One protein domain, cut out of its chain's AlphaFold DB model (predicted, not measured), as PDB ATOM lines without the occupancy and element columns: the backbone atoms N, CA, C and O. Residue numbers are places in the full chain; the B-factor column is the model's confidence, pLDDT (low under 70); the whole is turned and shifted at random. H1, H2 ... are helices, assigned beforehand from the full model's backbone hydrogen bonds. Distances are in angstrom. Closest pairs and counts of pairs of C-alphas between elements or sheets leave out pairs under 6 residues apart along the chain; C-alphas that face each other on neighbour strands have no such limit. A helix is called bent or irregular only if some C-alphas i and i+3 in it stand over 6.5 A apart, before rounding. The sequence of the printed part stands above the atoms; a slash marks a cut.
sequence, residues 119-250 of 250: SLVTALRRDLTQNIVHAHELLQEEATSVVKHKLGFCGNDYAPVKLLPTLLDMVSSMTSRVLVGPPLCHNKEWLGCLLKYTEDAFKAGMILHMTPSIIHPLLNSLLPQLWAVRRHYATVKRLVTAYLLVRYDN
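What this domain is: This is residues 119 to 250 of the 250 residues of an uncharacterized protein of Trichophyton rubrum CBS 288.86 (UniProt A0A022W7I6). Two antiparallel pairs of helices meet at an angle: the hairpin of H2 and H3, and the crossed pair of H5 and H7, with H5 leaving the side of H3 nearly at a right angle. The short H4 is at the corner between H3 and H5, H6 turns the chain at the far end of the second pair, and H1 heads off H2 at about a right angle, touching no helix. Residues 152 to 158, in the link of the first hairpin, and 245 to 250 stick out. The printed part has 132 residues with seven named helices, H1 to H7 in order, and no named strand; the class is all helix. It is loose, with a radius of gyration of the C-alphas of 18.6 A, and spans 58 by 45 by 26 A.

Where its parts are: H1, residues 119 to 130, begins at C-alpha 119 (29.935, 33.460, -64.492). H2, residues 132 to 151, is 26.9 A long, and H3, residues 163 to 180, is 25.2 A long. H4 holds residues 182 to 185. H5, residues 188 to 209, is 31.4 A long from C-alpha 188 (49.614, 46.559, -47.292) and has a kink of 30 degrees near residue 195. H6, residues 213 to 222, is irregular: C-alphas 214 and 217 are 7.2 A apart. H7, residues 224 to 248, is 35.7 A long and ends at C-alpha 248 (50.047, 41.245, -70.604).

How they stand to each other: H3 is the hub, touching H2, H4 and H5. H2 and H3 form a helical hairpin at a steep tilt of 37 degrees, only just past shallow; the closest C-alphas, of Ala 135 and Val 178, are 5.8 A apart. H1 is close to H2 but not clearly touching, about perpendicular at 88 degrees, with C-alphas 128 and 135 closest at 7.5 A. H3 touches H4 with residues 172 to 177 alone, closest at C-alphas 176 and 185, 4.6 A. Residues 168 to 173 of H3 touch residues 191 to 195 of H5, closest at C-alphas 172 and 191, 6.5 A; at 71 degrees they are only just about perpendicular. H5 and H7 touch and run opposite ways at a steep tilt of 36 degrees, only just past shallow, with C-alphas 200 and 225 closest at 5.2 A. H6 and H7 only just touch, with 3 pairs of C-alphas within 8 A, and only at the corner, where C-alphas 220 and 226 are closest at 6.2 A. H3 and H7 are only just apart, 8.1 A at the closest. Every O i to N i+4 pair is within hydrogen-bond range in H1, H2, H3 and H7, against 16 of 18 in H5 and 4 of 6 in H6; H4 is too short for such a pair.

The domain as a whole: The C-alphas farthest apart, of Asn 156 and Ile 214, are 61.1 A apart. The printed part has no cut; the link from H2 to H3 is long, and the others are tight. Mean pLDDT of the printed part is 88.2, and residues 249 to 250 are under 70.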
ATOM      1  N   SER A 119      28.713  33.838 -63.777       85.31
ATOM      2  CA  SER A 119      29.935  33.460 -64.492       85.31
ATOM      3  C   SER A 119      31.170  33.458 -63.584       85.31
ATOM      4  O   SER A 119      31.933  32.493 -63.616       85.31
ATOM      5  N   LEU A 120      31.320  34.453 -62.697       85.69
ATOM      6  CA  LEU A 120      32.449  34.535 -61.766       85.69
ATOM      7  C   LEU A 120      32.473  33.352 -60.793       85.69
ATOM      8  O   LEU A 120      33.519  32.749 -60.579       85.69
ATOM      9  N   VAL A 121      31.322  32.993 -60.218       84.06
ATOM     10  CA  VAL A 121      31.220  31.861 -59.279       84.06
ATOM     11  C   VAL A 121      31.556  30.548 -59.979       84.06
ATOM     12  O   VAL A 121      32.238  29.692 -59.417       84.06
ATOM     13  N   THR A 122      31.100  30.400 -61.223       85.44
ATOM     14  CA  THR A 122      31.353  29.205 -62.036       85.44
ATOM     15  C   THR A 122      32.832  29.084 -62.392       85.44
ATOM     16  O   THR A 122      33.403  28.006 -62.230       85.44
ATOM     17  N   ALA A 123      33.455  30.187 -62.818       86.50
ATOM     18  CA  ALA A 123      34.883  30.257 -63.107       86.50
ATOM     19  C   ALA A 123      35.707  29.930 -61.859       86.50
ATOM     20  O   ALA A 123      36.486  28.991 -61.882       86.50
ATOM     21  N   LEU A 124      35.435  30.587 -60.725       85.31
ATOM     22  CA  LEU A 124      36.123  30.302 -59.462       85.31
ATOM     23  C   LEU A 124      35.980  28.837 -59.044       85.31
ATOM     24  O   LEU A 124      36.975  28.205 -58.703       85.31
ATOM     25  N   ARG A 125      34.766  28.270 -59.093       83.75
ATOM     26  CA  ARG A 125      34.553  26.855 -58.753       83.75
ATOM     27  C   ARG A 125      35.372  25.951 -59.666       83.75
ATOM     28  O   ARG A 125      36.012  25.031 -59.170       83.75
ATOM     29  N   ARG A 126      35.343  26.183 -60.977       88.50
ATOM     30  CA  ARG A 126      36.081  25.372 -61.949       88.50
ATOM     31  C   ARG A 126      37.588  25.515 -61.754       88.50
ATOM     32  O   ARG A 126      38.261  24.509 -61.554       88.50
ATOM     33  N   ASP A 127      38.089  26.741 -61.766       84.44
ATOM     34  CA  ASP A 127      39.514  27.049 -61.804       84.44
ATOM     35  C   ASP A 127      40.199  26.692 -60.483       84.44
ATOM     36  O   ASP A 127      41.277  26.100 -60.500       84.44
ATOM     37  N   LEU A 128      39.563  26.956 -59.333       82.25
ATOM     38  CA  LEU A 128      40.106  26.549 -58.031       82.25
ATOM     39  C   LEU A 128      40.097  25.031 -57.867       82.25
ATOM     40  O   LEU A 128      41.056  24.474 -57.343       82.25
ATOM     41  N   THR A 129      39.042  24.349 -58.323       86.06
ATOM     42  CA  THR A 129      38.965  22.882 -58.221       86.06
ATOM     43  C   THR A 129      40.006  22.217 -59.118       86.06
ATOM     44  O   THR A 129      40.671  21.277 -58.693       86.06
ATOM     45  N   GLN A 130      40.184  22.717 -60.345       88.81
ATOM     46  CA  GLN A 130      41.169  22.190 -61.294       88.81
ATOM     47  C   GLN A 130      42.610  22.439 -60.836       88.81
ATOM     48  O   GLN A 130      43.468  21.593 -61.064       88.81
ATOM     49  N   ASN A 131      42.866  23.556 -60.151       87.38
ATOM     50  CA  ASN A 131      44.205  23.946 -59.702       87.38
ATOM     51  C   ASN A 131      44.430  23.736 -58.197       87.38
ATOM     52  O   ASN A 131      45.330  24.349 -57.623       87.38
ATOM     53  N   ILE A 132      43.639  22.883 -57.536       88.69
ATOM     54  CA  ILE A 132      43.657  22.770 -56.070       88.69
ATOM     55  C   ILE A 132      45.011  22.310 -55.514       88.69
ATOM     56  O   ILE A 132      45.436  22.796 -54.470       88.69
ATOM     57  N   VAL A 133      45.710  21.423 -56.230       90.44
ATOM     58  CA  VAL A 133      47.045  20.939 -55.836       90.44
ATOM     59  C   VAL A 133      48.046  22.091 -55.844       90.44
ATOM     60  O   VAL A 133      48.712  22.339 -54.845       90.44
ATOM     61  N   HIS A 134      48.073  22.863 -56.930       89.44
ATOM     62  CA  HIS A 134      48.952  24.022 -57.041       89.44
ATOM     63  C   HIS A 134      48.600  25.117 -56.021       89.44
ATOM     64  O   HIS A 134      49.476  25.699 -55.386       89.44
ATOM     65  N   ALA A 135      47.306  25.370 -55.801       88.12
ATOM     66  CA  ALA A 135      46.854  26.300 -54.770       88.12
ATOM     67  C   ALA A 135      47.319  25.867 -53.369       88.12
ATOM     68  O   ALA A 135      47.723  26.715 -52.576       88.12
ATOM     69  N   HIS A 136      47.300  24.565 -53.070       89.88
ATOM     70  CA  HIS A 136      47.785  24.026 -51.801       89.88
ATOM     71  C   HIS A 136      49.294  24.240 -51.613       89.88
ATOM     72  O   HIS A 136      49.714  24.663 -50.539       89.88
ATOM     73  N   GLU A 137      50.108  24.004 -52.646       92.25
ATOM     74  CA  GLU A 137      51.556  24.271 -52.610       92.25
ATOM     75  C   GLU A 137      51.842  25.747 -52.298       92.25
ATOM     76  O   GLU A 137      52.566  26.057 -51.350       92.25
ATOM     77  N   LEU A 138      51.183  26.662 -53.019       91.19
ATOM     78  CA  LEU A 138      51.304  28.104 -52.788       91.19
ATOM     79  C   LEU A 138      50.870  28.509 -51.372       91.19
ATOM     80  O   LEU A 138      51.491  29.382 -50.762       91.19
ATOM     81  N   LEU A 139      49.809  27.892 -50.842       91.31
ATOM     82  CA  LEU A 139      49.341  28.130 -49.477       91.31
ATOM     83  C   LEU A 139      50.342  27.641 -48.434       91.31
ATOM     84  O   LEU A 139      50.530  28.324 -47.434       91.31
ATOM     85  N   GLN A 140      50.973  26.485 -48.639       92.50
ATOM     86  CA  GLN A 140      51.925  25.913 -47.688       92.50
ATOM     87  C   GLN A 140      53.208  26.749 -47.586       92.50
ATOM     88  O   GLN A 140      53.698  27.010 -46.480       92.50
ATOM     89  N   GLU A 141      53.727  27.205 -48.726       91.06
ATOM     90  CA  GLU A 141      54.863  28.130 -48.781       91.06
ATOM     91  C   GLU A 141      54.545  29.436 -48.044       91.06
ATOM     92  O   GLU A 141      55.290  29.866 -47.155       91.06
ATOM     93  N   GLU A 142      53.398  30.039 -48.363       92.56
ATOM     94  CA  GLU A 142      52.982  31.309 -47.774       92.56
ATOM     95  C   GLU A 142      52.670  31.173 -46.284       92.56
ATOM     96  O   GLU A 142      53.089  32.018 -45.499       92.56
ATOM     97  N   ALA A 143      52.003  30.094 -45.862       92.31
ATOM     98  CA  ALA A 143      51.710  29.825 -44.457       92.31
ATOM     99  C   ALA A 143      52.994  29.795 -43.627       92.31
ATOM    100  O   ALA A 143      53.079  30.451 -42.590       92.31
ATOM    101  N   THR A 144      54.016  29.086 -44.110       91.75
ATOM    102  CA  THR A 144      55.308  28.986 -43.422       91.75
ATOM    103  C   THR A 144      55.968  30.361 -43.288       91.75
ATOM    104  O   THR A 144      56.429  30.730 -42.205       91.75
ATOM    105  N   SER A 145      55.971  31.146 -44.371       89.44
ATOM    106  CA  SER A 145      56.515  32.508 -44.400       89.44
ATOM    107  C   SER A 145      55.784  33.446 -43.432       89.44
ATOM    108  O   SER A 145      56.394  34.081 -42.565       89.44
ATOM    109  N   VAL A 146      54.458  33.490 -43.535       90.56
ATOM    110  CA  VAL A 146      53.581  34.387 -42.786       90.56
ATOM    111  C   VAL A 146      53.584  34.053 -41.295       90.56
ATOM    112  O   VAL A 146      53.707  34.961 -40.474       90.56
ATOM    113  N   VAL A 147      53.523  32.771 -40.922       90.56
ATOM    114  CA  VAL A 147      53.611  32.334 -39.518       90.56
ATOM    115  C   VAL A 147      54.947  32.754 -38.913       90.56
ATOM    116  O   VAL A 147      54.965  33.395 -37.861       90.56
ATOM    117  N   LYS A 148      56.057  32.478 -39.609       88.88
ATOM    118  CA  LYS A 148      57.400  32.852 -39.152       88.88
ATOM    119  C   LYS A 148      57.542  34.364 -38.976       88.88
ATOM    120  O   LYS A 148      58.144  34.807 -38.001       88.88
ATOM    121  N   HIS A 149      56.990  35.157 -39.892       86.81
ATOM    122  CA  HIS A 149      57.092  36.613 -39.845       86.81
ATOM    123  C   HIS A 149      56.180  37.255 -38.788       86.81
ATOM    124  O   HIS A 149      56.579  38.221 -38.144       86.81
ATOM    125  N   LYS A 150      54.954  36.745 -38.611       86.00
ATOM    126  CA  LYS A 150      53.929  37.371 -37.760       86.00
ATOM    127  C   LYS A 150      53.961  36.906 -36.308       86.00
ATOM    128  O   LYS A 150      53.681  37.718 -35.433       86.00
ATOM    129  N   LEU A 151      54.265  35.632 -36.048       86.88
ATOM    130  CA  LEU A 151      54.393  35.115 -34.679       86.88
ATOM    131  C   LEU A 151      55.824  35.229 -34.153       86.88
ATOM    132  O   LEU A 151      56.020  35.276 -32.942       86.88
ATOM    133  N   GLY A 152      56.810  35.323 -35.049       77.19
ATOM    134  CA  GLY A 152      58.218  35.330 -34.674       77.19
ATOM    135  C   GLY A 152      58.660  34.011 -34.034       77.19
ATOM    136  O   GLY A 152      57.877  33.084 -33.826       77.19
ATOM    137  N   PHE A 153      59.949  33.916 -33.725       77.75
ATOM    138  CA  PHE A 153      60.496  32.812 -32.941       77.75
ATOM    139  C   PHE A 153      60.790  33.312 -31.528       77.75
ATOM    140  O   PHE A 153      61.579  34.240 -31.364       77.75
ATOM    141  N   CYS A 154      60.164  32.697 -30.524       78.75
ATOM    142  CA  CYS A 154      60.324  33.074 -29.113       78.75
ATOM    143  C   CYS A 154      61.247  32.108 -28.342       78.75
ATOM    144  O   CYS A 154      61.346  32.189 -27.121       78.75
ATOM    145  N   GLY A 155      61.931  31.182 -29.028       81.44
ATOM    146  CA  GLY A 155      62.748  30.163 -28.365       81.44
ATOM    147  C   GLY A 155      61.906  29.261 -27.462       81.44
ATOM    148  O   GLY A 155      60.916  28.694 -27.913       81.44
ATOM    149  N   ASN A 156      62.313  29.159 -26.192       82.69
ATOM    150  CA  ASN A 156      61.593  28.433 -25.137       82.69
ATOM    151  C   ASN A 156      60.665  29.345 -24.305       82.69
ATOM    152  O   ASN A 156      60.185  28.919 -23.256       82.69
ATOM    153  N   ASP A 157      60.455  30.592 -24.731       86.50
ATOM    154  CA  ASP A 157      59.649  31.591 -24.024       86.50
ATOM    155  C   ASP A 157      58.302  31.834 -24.734       86.50
ATOM    156  O   ASP A 157      58.089  31.397 -25.870       86.50
ATOM    157  N   TYR A 158      57.374  32.532 -24.077       86.69
ATOM    158  CA  TYR A 158      56.046  32.844 -24.610       86.69
ATOM    159  C   TYR A 158      55.863  34.347 -24.835       86.69
ATOM    160  O   TYR A 158      56.230  35.178 -24.009       86.69
ATOM    161  N   ALA A 159      55.229  34.707 -25.953       86.31
ATOM    162  CA  ALA A 159      54.897  36.090 -26.276       86.31
ATOM    163  C   ALA A 159      53.376  36.275 -26.396       86.31
ATOM    164  O   ALA A 159      52.704  35.470 -27.049       86.31
ATOM    165  N   PRO A 160      52.799  37.337 -25.805       88.00
ATOM    166  CA  PRO A 160      51.392  37.644 -25.992       88.00
ATOM    167  C   PRO A 160      51.142  38.134 -27.424       88.00
ATOM    168  O   PRO A 160      51.775  39.077 -27.898       88.00
ATOM    169  N   VAL A 161      50.165  37.528 -28.102       89.12
ATOM    170  CA  VAL A 161      49.769  37.895 -29.468       89.12
ATOM    171  C   VAL A 161      48.292  38.268 -29.497       89.12
ATOM    172  O   VAL A 161      47.442  37.608 -28.899       89.12
ATOM    173  N   LYS A 162      47.959  39.323 -30.247       90.69
ATOM    174  CA  LYS A 162      46.565  39.659 -30.556       90.69
ATOM    175  C   LYS A 162      46.031  38.658 -31.577       90.69
ATOM    176  O   LYS A 162      46.172  38.882 -32.778       90.69
ATOM    177  N   LEU A 163      45.440  37.565 -31.093       90.62
ATOM    178  CA  LEU A 163      45.063  36.405 -31.906       90.62
ATOM    179  C   LEU A 163      44.219  36.780 -33.132       90.62
ATOM    180  O   LEU A 163      44.644  36.528 -34.253       90.62
ATOM    181  N   LEU A 164      43.063  37.424 -32.940       89.75
ATOM    182  CA  LEU A 164      42.128  37.695 -34.038       89.75
ATOM    183  C   LEU A 164      42.718  38.609 -35.136       89.75
ATOM    184  O   LEU A 164      42.702  38.196 -36.293       89.75
ATOM    185  N   PRO A 165      43.286  39.798 -34.831       89.12
ATOM    186  CA  PRO A 165      43.925  40.626 -35.858       89.12
ATOM    187  C   PRO A 165      45.062  39.908 -36.585       89.12
ATOM    188  O   PRO A 165      45.208  40.052 -37.794       89.12
ATOM    189  N   THR A 166      45.845  39.116 -35.849       90.69
ATOM    190  CA  THR A 166      46.970  38.369 -36.413       90.69
ATOM    191  C   THR A 166      46.471  37.291 -37.370       90.69
ATOM    192  O   THR A 166      46.922  37.240 -38.507       90.69
ATOM    193  N   LEU A 167      45.483  36.487 -36.966       91.25
ATOM    194  CA  LEU A 167      44.885  35.458 -37.817       91.25
ATOM    195  C   LEU A 167      44.247  36.045 -39.080       91.25
ATOM    196  O   LEU A 167      44.450  35.504 -40.163       91.25
ATOM    197  N   LEU A 168      43.510  37.154 -38.965       90.25
ATOM    198  CA  LEU A 168      42.883  37.804 -40.120       90.25
ATOM    199  C   LEU A 168      43.919  38.274 -41.146       90.25
ATOM    200  O   LEU A 168      43.717  38.093 -42.346       90.25
ATOM    201  N   ASP A 169      45.034  38.834 -40.686       88.44
ATOM    202  CA  ASP A 169      46.138  39.267 -41.543       88.44
ATOM    203  C   ASP A 169      46.832  38.072 -42.223       88.44
ATOM    204  O   ASP A 169      47.089  38.093 -43.431       88.44
ATOM    205  N   MET A 170      47.049  36.979 -41.479       90.94
ATOM    206  CA  MET A 170      47.623  35.749 -42.031       90.94
ATOM    207  C   MET A 170      46.733  35.138 -43.116       90.94
ATOM    208  O   MET A 170      47.188  34.903 -44.235       90.94
ATOM    209  N   VAL A 171      45.449  34.930 -42.809       91.12
ATOM    210  CA  VAL A 171      44.473  34.343 -43.738       91.12
ATOM    211  C   VAL A 171      44.295  35.227 -44.973       91.12
ATOM    212  O   VAL A 171      44.205  34.708 -46.087       91.12
ATOM    213  N   SER A 172      44.298  36.553 -44.808       90.75
ATOM    214  CA  SER A 172      44.210  37.494 -45.931       90.75
ATOM    215  C   SER A 172      45.425  37.395 -46.850       90.75
ATOM    216  O   SER A 172      45.254  37.352 -48.067       90.75
ATOM    217  N   SER A 173      46.635  37.300 -46.290       90.81
ATOM    218  CA  SER A 173      47.878  37.143 -47.062       90.81
ATOM    219  C   SER A 173      47.884  35.822 -47.837       90.81
ATOM    220  O   SER A 173      48.050  35.815 -49.056       90.81
ATOM    221  N   MET A 174      47.551  34.716 -47.160       91.88
ATOM    222  CA  MET A 174      47.450  33.377 -47.756       91.88
ATOM    223  C   MET A 174      46.407  33.304 -48.878       91.88
ATOM    224  O   MET A 174      46.691  32.809 -49.968       91.88
ATOM    225  N   THR A 175      45.214  33.854 -48.656       90.19
ATOM    226  CA  THR A 175      44.158  33.898 -49.683       90.19
ATOM    227  C   THR A 175      44.598  34.748 -50.875       90.19
ATOM    228  O   THR A 175      44.390  34.379 -52.030       90.19
ATOM    229  N   SER A 176      45.270  35.869 -50.613       92.19
ATOM    230  CA  SER A 176      45.784  36.752 -51.660       92.19
ATOM    231  C   SER A 176      46.900  36.093 -52.470       92.19
ATOM    232  O   SER A 176      46.952  36.273 -53.684       92.19
ATOM    233  N   ARG A 177      47.751  35.269 -51.849       91.94
ATOM    234  CA  ARG A 177      48.784  34.504 -52.560       91.94
ATOM    235  C   ARG A 177      48.187  33.618 -53.648       91.94
ATOM    236  O   ARG A 177      48.725  33.587 -54.749       91.94
ATOM    237  N   VAL A 178      47.078  32.942 -53.355       89.00
ATOM    238  CA  VAL A 178      46.399  32.063 -54.318       89.00
ATOM    239  C   VAL A 178      45.679  32.866 -55.402       89.00
ATOM    240  O   VAL A 178      45.736  32.497 -56.570       89.00
ATOM    241  N   LEU A 179      45.005  33.962 -55.037       86.50
ATOM    242  CA  LEU A 179      44.127  34.690 -55.962       86.50
ATOM    243  C   LEU A 179      44.851  35.707 -56.852       86.50
ATOM    244  O   LEU A 179      44.481  35.874 -58.011       86.50
ATOM    245  N   VAL A 180      45.840  36.425 -56.313       87.81
ATOM    246  CA  VAL A 180      46.528  37.535 -57.003       87.81
ATOM    247  C   VAL A 180      48.041  37.341 -57.110       87.81
ATOM    248  O   VAL A 180      48.715  38.108 -57.797       87.81
ATOM    249  N   GLY A 181      48.584  36.306 -56.465       87.38
ATOM    250  CA  GLY A 181      49.996  35.959 -56.547       87.38
ATOM    251  C   GLY A 181      50.931  36.828 -55.687       87.38
ATOM    252  O   GLY A 181      50.490  37.713 -54.946       87.38
ATOM    253  N   PRO A 182      52.254  36.576 -55.786       85.81
ATOM    254  CA  PRO A 182      53.292  37.231 -54.984       85.81
ATOM    255  C   PRO A 182      53.250  38.769 -54.917       85.81
ATOM    256  O   PRO A 182      53.457  39.310 -53.830       85.81
ATOM    257  N   PRO A 183      53.013  39.504 -56.025       84.50
ATOM    258  CA  PRO A 183      53.190  40.961 -56.020       84.50
ATOM    259  C   PRO A 183      52.176  41.712 -55.158       84.50
ATOM    260  O   PRO A 183      52.474  42.791 -54.644       84.50
ATOM    261  N   LEU A 184      50.976  41.152 -54.998       86.75
ATOM    262  CA  LEU A 184      49.898  41.777 -54.237       86.75
ATOM    263  C   LEU A 184      49.634  41.089 -52.893       86.75
ATOM    264  O   LEU A 184      49.069  41.733 -52.011       86.75
ATOM    265  N   CYS A 185      50.086  39.845 -52.680       86.88
ATOM    266  CA  CYS A 185      49.765  39.103 -51.456       86.88
ATOM    267  C   CYS A 185      50.297  39.743 -50.167       86.88
ATOM    268  O   CYS A 185      49.633  39.656 -49.143       86.88
ATOM    269  N   HIS A 186      51.419  40.466 -50.235       85.38
ATOM    270  CA  HIS A 186      51.991  41.221 -49.110       85.38
ATOM    271  C   HIS A 186      51.771  42.739 -49.211       85.38
ATOM    272  O   HIS A 186      52.287  43.511 -48.396       85.38
ATOM    273  N   ASN A 187      51.035  43.205 -50.223       91.06
ATOM    274  CA  ASN A 187      50.803  44.627 -50.407       91.06
ATOM    275  C   ASN A 187      49.860  45.137 -49.302       91.06
ATOM    276  O   ASN A 187      48.693  44.757 -49.222       91.06
ATOM    277  N   LYS A 188      50.367  46.028 -48.442       91.19
ATOM    278  CA  LYS A 188      49.614  46.559 -47.292       91.19
ATOM    279  C   LYS A 188      48.342  47.304 -47.696       91.19
ATOM    280  O   LYS A 188      47.377  47.310 -46.937       91.19
ATOM    281  N   GLU A 189      48.341  47.940 -48.863       93.69
ATOM    282  CA  GLU A 189      47.176  48.653 -49.381       93.69
ATOM    283  C   GLU A 189      46.095  47.663 -49.838       93.69
ATOM    284  O   GLU A 189      44.929  47.827 -49.481       93.69
ATOM    285  N   TRP A 190      46.491  46.591 -50.533       93.12
ATOM    286  CA  TRP A 190      45.613  45.480 -50.913       93.12
ATOM    287  C   TRP A 190      44.989  44.796 -49.690       93.12
ATOM    288  O   TRP A 190      43.765  44.746 -49.566       93.12
ATOM    289  N   LEU A 191      45.822  44.329 -48.753       91.88
ATOM    290  CA  LEU A 191      45.364  43.637 -47.543       91.88
ATOM    291  C   LEU A 191      44.497  44.548 -46.666       91.88
ATOM    292  O   LEU A 191      43.470  44.125 -46.138       91.88
ATOM    293  N   GLY A 192      44.875  45.824 -46.562       92.44
ATOM    294  CA  GLY A 192      44.100  46.833 -45.854       92.44
ATOM    295  C   GLY A 192      42.709  47.036 -46.455       92.44
ATOM    296  O   GLY A 192      41.743  47.133 -45.700       92.44
ATOM    297  N   CYS A 193      42.592  47.059 -47.788       93.44
ATOM    298  CA  CYS A 193      41.297  47.123 -48.465       93.44
ATOM    299  C   CYS A 193      40.477  45.857 -48.212       93.44
ATOM    300  O   CYS A 193      39.306  45.969 -47.875       93.44
ATOM    301  N   LEU A 194      41.083  44.670 -48.321       88.81
ATOM    302  CA  LEU A 194      40.383  43.394 -48.149       88.81
ATOM    303  C   LEU A 194      39.743  43.272 -46.757       88.81
ATOM    304  O   LEU A 194      38.575  42.905 -46.636       88.81
ATOM    305  N   LEU A 195      40.486  43.656 -45.716       88.06
ATOM    306  CA  LEU A 195      40.006  43.639 -44.335       88.06
ATOM    307  C   LEU A 195      38.957  44.731 -44.083       88.06
ATOM    308  O   LEU A 195      37.844  44.434 -43.648       88.06
ATOM    309  N   LYS A 196      39.276  45.996 -44.389       92.06
ATOM    310  CA  LYS A 196      38.412  47.139 -44.039       92.06
ATOM    311  C   LYS A 196      37.150  47.233 -44.887       92.06
ATOM    312  O   LYS A 196      36.138  47.716 -44.392       92.06
ATOM    313  N   TYR A 197      37.178  46.750 -46.129       92.50
ATOM    314  CA  TYR A 197      36.001  46.736 -46.996       92.50
ATOM    315  C   TYR A 197      34.832  46.005 -46.342       92.50
ATOM    316  O   TYR A 197      33.719  46.523 -46.345       92.50
ATOM    317  N   THR A 198      35.085  44.840 -45.740       87.62
ATOM    318  CA  THR A 198      34.030  44.054 -45.084       87.62
ATOM    319  C   THR A 198      33.417  44.795 -43.897       87.62
ATOM    320  O   THR A 198      32.195  44.829 -43.760       87.62
ATOM    321  N   GLU A 199      34.243  45.463 -43.089       90.56
ATOM    322  CA  GLU A 199      33.801  46.261 -41.946       90.56
ATOM    323  C   GLU A 199      32.982  47.489 -42.381       90.56
ATOM    324  O   GLU A 199      31.891  47.731 -41.857       90.56
ATOM    325  N   ASP A 200      33.481  48.253 -43.355       93.31
ATOM    326  CA  ASP A 200      32.815  49.458 -43.856       93.31
ATOM    327  C   ASP A 200      31.501  49.118 -44.573       93.31
ATOM    328  O   ASP A 200      30.484  49.781 -44.354       93.31
ATOM    329  N   ALA A 201      31.492  48.053 -45.379       91.38
ATOM    330  CA  ALA A 201      30.298  47.574 -46.064       91.38
ATOM    331  C   ALA A 201      29.237  47.072 -45.077       91.38
ATOM    332  O   ALA A 201      28.066  47.421 -45.221       91.38
ATOM    333  N   PHE A 202      29.631  46.324 -44.042       89.12
ATOM    334  CA  PHE A 202      28.705  45.869 -43.006       89.12
ATOM    335  C   PHE A 202      28.065  47.050 -42.264       89.12
ATOM    336  O   PHE A 202      26.841  47.121 -42.139       89.12
ATOM    337  N   LYS A 203      28.871  48.034 -41.837       90.12
ATOM    338  CA  LYS A 203      28.364  49.256 -41.188       90.12
ATOM    339  C   LYS A 203      27.414  50.032 -42.101       90.12
ATOM    340  O   LYS A 203      26.359  50.465 -41.643       90.12
ATOM    341  N   ALA A 204      27.760  50.189 -43.380       90.94
ATOM    342  CA  ALA A 204      26.897  50.843 -44.356       90.94
ATOM    343  C   ALA A 204      25.565  50.098 -44.533       90.94
ATOM    344  O   ALA A 204      24.510  50.729 -44.491       90.94
ATOM    345  N   GLY A 205      25.604  48.767 -44.655       88.69
ATOM    346  CA  GLY A 205      24.416  47.917 -44.748       88.69
ATOM    347  C   GLY A 205      23.484  48.085 -43.549       88.69
ATOM    348  O   GLY A 205      22.292  48.327 -43.729       88.69
ATOM    349  N   MET A 206      24.018  48.068 -42.321       84.81
ATOM    350  CA  MET A 206      23.207  48.292 -41.117       84.81
ATOM    351  C   MET A 206      22.528  49.667 -41.108       84.81
ATOM    352  O   MET A 206      21.336  49.759 -40.818       84.81
ATOM    353  N   ILE A 207      23.262  50.735 -41.443       86.44
ATOM    354  CA  ILE A 207      22.718  52.103 -41.473       86.44
ATOM    355  C   ILE A 207      21.604  52.214 -42.521       86.44
ATOM    356  O   ILE A 207      20.552  52.797 -42.252       86.44
ATOM    357  N   LEU A 208      21.802  51.620 -43.698       86.56
ATOM    358  CA  LEU A 208      20.799  51.599 -44.762       86.56
ATOM    359  C   LEU A 208      19.560  50.782 -44.366       86.56
ATOM    360  O   LEU A 208      18.448  51.177 -44.700       86.56
ATOM    361  N   HIS A 209      19.707  49.703 -43.595       81.06
ATOM    362  CA  HIS A 209      18.561  48.944 -43.081       81.06
ATOM    363  C   HIS A 209      17.769  49.669 -41.993       81.06
ATOM    364  O   HIS A 209      16.559  49.481 -41.899       81.06
ATOM    365  N   MET A 210      18.426  50.503 -41.190       78.50
ATOM    366  CA  MET A 210      17.767  51.300 -40.150       78.50
ATOM    367  C   MET A 210      17.100  52.572 -40.697       78.50
ATOM    368  O   MET A 210      16.431  53.285 -39.950       78.50
ATOM    369  N   THR A 211      17.270  52.873 -41.984       81.19
ATOM    370  CA  THR A 211      16.777  54.098 -42.619       81.19
ATOM    371  C   THR A 211      15.802  53.797 -43.760       81.19
ATOM    372  O   THR A 211      15.912  52.755 -44.407       81.19
ATOM    373  N   PRO A 212      14.830  54.683 -44.057       80.44
ATOM    374  CA  PRO A 212      13.927  54.462 -45.181       80.44
ATOM    375  C   PRO A 212      14.663  54.515 -46.515       80.44
ATOM    376  O   PRO A 212      15.545  55.352 -46.713       80.44
ATOM    377  N   SER A 213      14.199  53.724 -47.480       81.00
ATOM    378  CA  SER A 213      14.747  53.700 -48.842       81.00
ATOM    379  C   SER A 213      14.762  55.067 -49.536       81.00
ATOM    380  O   SER A 213      15.653  55.347 -50.332       81.00
ATOM    381  N   ILE A 214      13.825  55.957 -49.189       82.88
ATOM    382  CA  ILE A 214      13.712  57.310 -49.762       82.88
ATOM    383  C   ILE A 214      14.974  58.146 -49.503       82.88
ATOM    384  O   ILE A 214      15.361  58.945 -50.352       82.88
ATOM    385  N   ILE A 215      15.644  57.958 -48.357       86.31
ATOM    386  CA  ILE A 215      16.847  58.731 -48.012       86.31
ATOM    387  C   ILE A 215      18.147  58.044 -48.436       86.31
ATOM    388  O   ILE A 215      19.219  58.640 -48.321       86.31
ATOM    389  N   HIS A 216      18.083  56.819 -48.965       88.06
ATOM    390  CA  HIS A 216      19.274  56.087 -49.402       88.06
ATOM    391  C   HIS A 216      20.093  56.829 -50.475       88.06
ATOM    392  O   HIS A 216      21.314  56.828 -50.344       88.06
ATOM    393  N   PRO A 217      19.518  57.531 -51.478       88.38
ATOM    394  CA  PRO A 217      20.307  58.318 -52.437       88.38
ATOM    395  C   PRO A 217      21.114  59.453 -51.788       88.38
ATOM    396  O   PRO A 217      22.246  59.735 -52.196       88.38
ATOM    397  N   LEU A 218      20.555  60.079 -50.746       89.31
ATOM    398  CA  LEU A 218      21.234  61.119 -49.978       89.31
ATOM    399  C   LEU A 218      22.360  60.515 -49.129       89.31
ATOM    400  O   LEU A 218      23.494  60.990 -49.179       89.31
ATOM    401  N   LEU A 219      22.079  59.419 -48.416       88.75
ATOM    402  CA  LEU A 219      23.084  58.683 -47.642       88.75
ATOM    403  C   LEU A 219      24.208  58.161 -48.538       88.75
ATOM    404  O   LEU A 219      25.374  58.275 -48.191       88.75
ATOM    405  N   ASN A 220      23.893  57.691 -49.738       90.00
ATOM    406  CA  ASN A 220      24.880  57.269 -50.725       90.00
ATOM    407  C   ASN A 220      25.872  58.373 -51.113       90.00
ATOM    408  O   ASN A 220      26.989  58.086 -51.549       90.00
ATOM    409  N   SER A 221      25.473  59.634 -50.960       87.69
ATOM    410  CA  SER A 221      26.314  60.786 -51.259       87.69
ATOM    411  C   SER A 221      27.021  61.353 -50.033       87.69
ATOM    412  O   SER A 221      28.050  61.977 -50.235       87.69
ATOM    413  N   LEU A 222      26.525  61.132 -48.808       90.50
ATOM    414  CA  LEU A 222      27.038  61.753 -47.572       90.50
ATOM    415  C   LEU A 222      27.664  60.771 -46.568       90.50
ATOM    416  O   LEU A 222      28.374  61.196 -45.658       90.50
ATOM    417  N   LEU A 223      27.376  59.474 -46.679       91.31
ATOM    418  CA  LEU A 223      27.767  58.477 -45.689       91.31
ATOM    419  C   LEU A 223      29.244  58.086 -45.889       91.31
ATOM    420  O   LEU A 223      29.580  57.494 -46.923       91.31
ATOM    421  N   PRO A 224      30.137  58.346 -44.913       91.88
ATOM    422  CA  PRO A 224      31.570  58.114 -45.083       91.88
ATOM    423  C   PRO A 224      31.907  56.636 -45.298       91.88
ATOM    424  O   PRO A 224      32.865  56.328 -46.002       91.88
ATOM    425  N   GLN A 225      31.099  55.716 -44.766       92.06
ATOM    426  CA  GLN A 225      31.254  54.277 -44.983       92.06
ATOM    427  C   GLN A 225      31.066  53.908 -46.462       92.06
ATOM    428  O   GLN A 225      31.835  53.119 -46.999       92.06
ATOM    429  N   LEU A 226      30.109  54.527 -47.165       92.31
ATOM    430  CA  LEU A 226      29.904  54.281 -48.599       92.31
ATOM    431  C   LEU A 226      31.010  54.909 -49.451       92.31
ATOM    432  O   LEU A 226      31.420  54.334 -50.462       92.31
ATOM    433  N   TRP A 227      31.563  56.045 -49.029       94.31
ATOM    434  CA  TRP A 227      32.772  56.587 -49.651       94.31
ATOM    435  C   TRP A 227      33.985  55.675 -49.442       94.31
ATOM    436  O   TRP A 227      34.759  55.477 -50.378       94.31
ATOM    437  N   ALA A 228      34.137  55.095 -48.249       94.06
ATOM    438  CA  ALA A 228      35.203  54.147 -47.946       94.06
ATOM    439  C   ALA A 228      35.093  52.889 -48.820       94.06
ATOM    440  O   ALA A 228      36.064  52.529 -49.478       94.06
ATOM    441  N   VAL A 229      33.896  52.304 -48.942       93.81
ATOM    442  CA  VAL A 229      33.595  51.196 -49.871       93.81
ATOM    443  C   VAL A 229      34.046  51.528 -51.299       93.81
ATOM    444  O   VAL A 229      34.776  50.750 -51.916       93.81
ATOM    445  N   ARG A 230      33.667  52.699 -51.831       94.12
ATOM    446  CA  ARG A 230      34.080  53.126 -53.181       94.12
ATOM    447  C   ARG A 230      35.588  53.321 -53.296       94.12
ATOM    448  O   ARG A 230      36.166  52.972 -54.324       94.12
ATOM    449  N   ARG A 231      36.231  53.866 -52.259       95.06
ATOM    450  CA  ARG A 231      37.688  54.036 -52.207       95.06
ATOM    451  C   ARG A 231      38.394  52.681 -52.242       95.06
ATOM    452  O   ARG A 231      39.296  52.527 -53.056       95.06
ATOM    453  N   HIS A 232      37.953  51.707 -51.444       94.75
ATOM    454  CA  HIS A 232      38.498  50.343 -51.461       94.75
ATOM    455  C   HIS A 232      38.398  49.732 -52.859       94.75
ATOM    456  O   HIS A 232      39.383  49.211 -53.376       94.75
ATOM    457  N   TYR A 233      37.245  49.879 -53.519       92.69
ATOM    458  CA  TYR A 233      37.052  49.387 -54.885       92.69
ATOM    459  C   TYR A 233      37.978  50.077 -55.897       92.69
ATOM    460  O   TYR A 233      38.605  49.412 -56.720       92.69
ATOM    461  N   ALA A 234      38.106  51.405 -55.830       94.94
ATOM    462  CA  ALA A 234      38.996  52.167 -56.704       94.94
ATOM    463  C   ALA A 234      40.469  51.771 -56.512       94.94
ATOM    464  O   ALA A 234      41.197  51.595 -57.491       94.94
ATOM    465  N   THR A 235      40.895  51.580 -55.263       94.94
ATOM    466  CA  THR A 235      42.239  51.114 -54.920       94.94
ATOM    467  C   THR A 235      42.501  49.710 -55.451       94.94
ATOM    468  O   THR A 235      43.490  49.502 -56.152       94.94
ATOM    469  N   VAL A 236      41.602  48.760 -55.187       93.38
ATOM    470  CA  VAL A 236      41.703  47.383 -55.689       93.38
ATOM    471  C   VAL A 236      41.766  47.365 -57.213       93.38
ATOM    472  O   VAL A 236      42.660  46.739 -57.778       93.38
ATOM    473  N   LYS A 237      40.888  48.117 -57.886       93.38
ATOM    474  CA  LYS A 237      40.893  48.241 -59.348       93.38
ATOM    475  C   LYS A 237      42.238  48.757 -59.857       93.38
ATOM    476  O   LYS A 237      42.801  48.157 -60.761       93.38
ATOM    477  N   ARG A 238      42.788  49.814 -59.252       95.06
ATOM    478  CA  ARG A 238      44.102  50.364 -59.625       95.06
ATOM    479  C   ARG A 238      45.223  49.333 -59.474       95.06
ATOM    480  O   ARG A 238      46.037  49.195 -60.383       95.06
ATOM    481  N   LEU A 239      45.268  48.623 -58.344       93.81
ATOM    482  CA  LEU A 239      46.307  47.630 -58.054       93.81
ATOM    483  C   LEU A 239      46.234  46.434 -59.009       93.81
ATOM    484  O   LEU A 239      47.254  46.025 -59.563       93.81
ATOM    485  N   VAL A 240      45.030  45.910 -59.246       91.94
ATOM    486  CA  VAL A 240      44.818  44.772 -60.148       91.94
ATOM    487  C   VAL A 240      45.081  45.166 -61.597       91.94
ATOM    488  O   VAL A 240      45.779  44.437 -62.289       91.94
ATOM    489  N   THR A 241      44.600  46.325 -62.064       91.94
ATOM    490  CA  THR A 241      44.884  46.795 -63.430       91.94
ATOM    491  C   THR A 241      46.386  46.939 -63.663       91.94
ATOM    492  O   THR A 241      46.878  46.457 -64.677       91.94
ATOM    493  N   ALA A 242      47.124  47.542 -62.726       88.62
ATOM    494  CA  ALA A 242      48.576  47.671 -62.849       88.62
ATOM    495  C   ALA A 242      49.267  46.300 -62.952       88.62
ATOM    496  O   ALA A 242      50.153  46.116 -63.781       88.62
ATOM    497  N   TYR A 243      48.826  45.325 -62.153       86.88
ATOM    498  CA  TYR A 243      49.355  43.963 -62.203       86.88
ATOM    499  C   TYR A 243      49.031  43.244 -63.522       86.88
ATOM    500  O   TYR A 243      49.903  42.598 -64.103       86.88
ATOM    501  N   LEU A 244      47.798  43.374 -64.018       87.56
ATOM    502  CA  LEU A 244      47.367  42.745 -65.269       87.56
ATOM    503  C   LEU A 244      48.106  43.304 -66.486       87.56
ATOM    504  O   LEU A 244      48.452  42.528 -67.369       87.56
ATOM    505  N   LEU A 245      48.379  44.612 -66.524       88.12
ATOM    506  CA  LEU A 245      49.137  45.230 -67.616       88.12
ATOM    507  C   LEU A 245      50.566  44.678 -67.686       88.12
ATOM    508  O   LEU A 245      50.985  44.213 -68.736       88.12
ATOM    509  N   VAL A 246      51.262  44.598 -66.547       84.88
ATOM    510  CA  VAL A 246      52.612  44.004 -66.483       84.88
ATOM    511  C   VAL A 246      52.619  42.550 -66.957       84.88
ATOM    512  O   VAL A 246      53.589  42.104 -67.560       84.88
ATOM    513  N   ARG A 247      51.554  41.791 -66.681       76.81
ATOM    514  CA  ARG A 247      51.440  40.397 -67.124       76.81
ATOM    515  C   ARG A 247      51.055  40.255 -68.598       76.81
ATOM    516  O   ARG A 247      51.314  39.207 -69.162       76.81
ATOM    517  N   TYR A 248      50.399  41.251 -69.185       75.00
ATOM    518  CA  TYR A 248      50.047  41.245 -70.604       75.00
ATOM    519  C   TYR A 248      51.239  41.634 -71.490       75.00
ATOM    520  O   TYR A 248      51.358  41.136 -72.605       75.00
ATOM    521  N   ASP A 249      52.124  42.497 -70.984       65.12
ATOM    522  CA  ASP A 249      53.319  42.960 -71.698       65.12
ATOM    523  C   ASP A 249      54.494  41.951 -71.672       65.12
ATOM    524  O   ASP A 249      55.501  42.182 -72.342       65.12
ATOM    525  N   ASN A 250      54.378  40.844 -70.921       50.91
ATOM    526  CA  ASN A 250      55.352  39.740 -70.844       50.91
ATOM    527  C   ASN A 250      54.757  38.435 -71.381       50.91
ATOM    528  O   ASN A 250      55.513  37.669 -72.016       50.91
TER     529      ASN A 250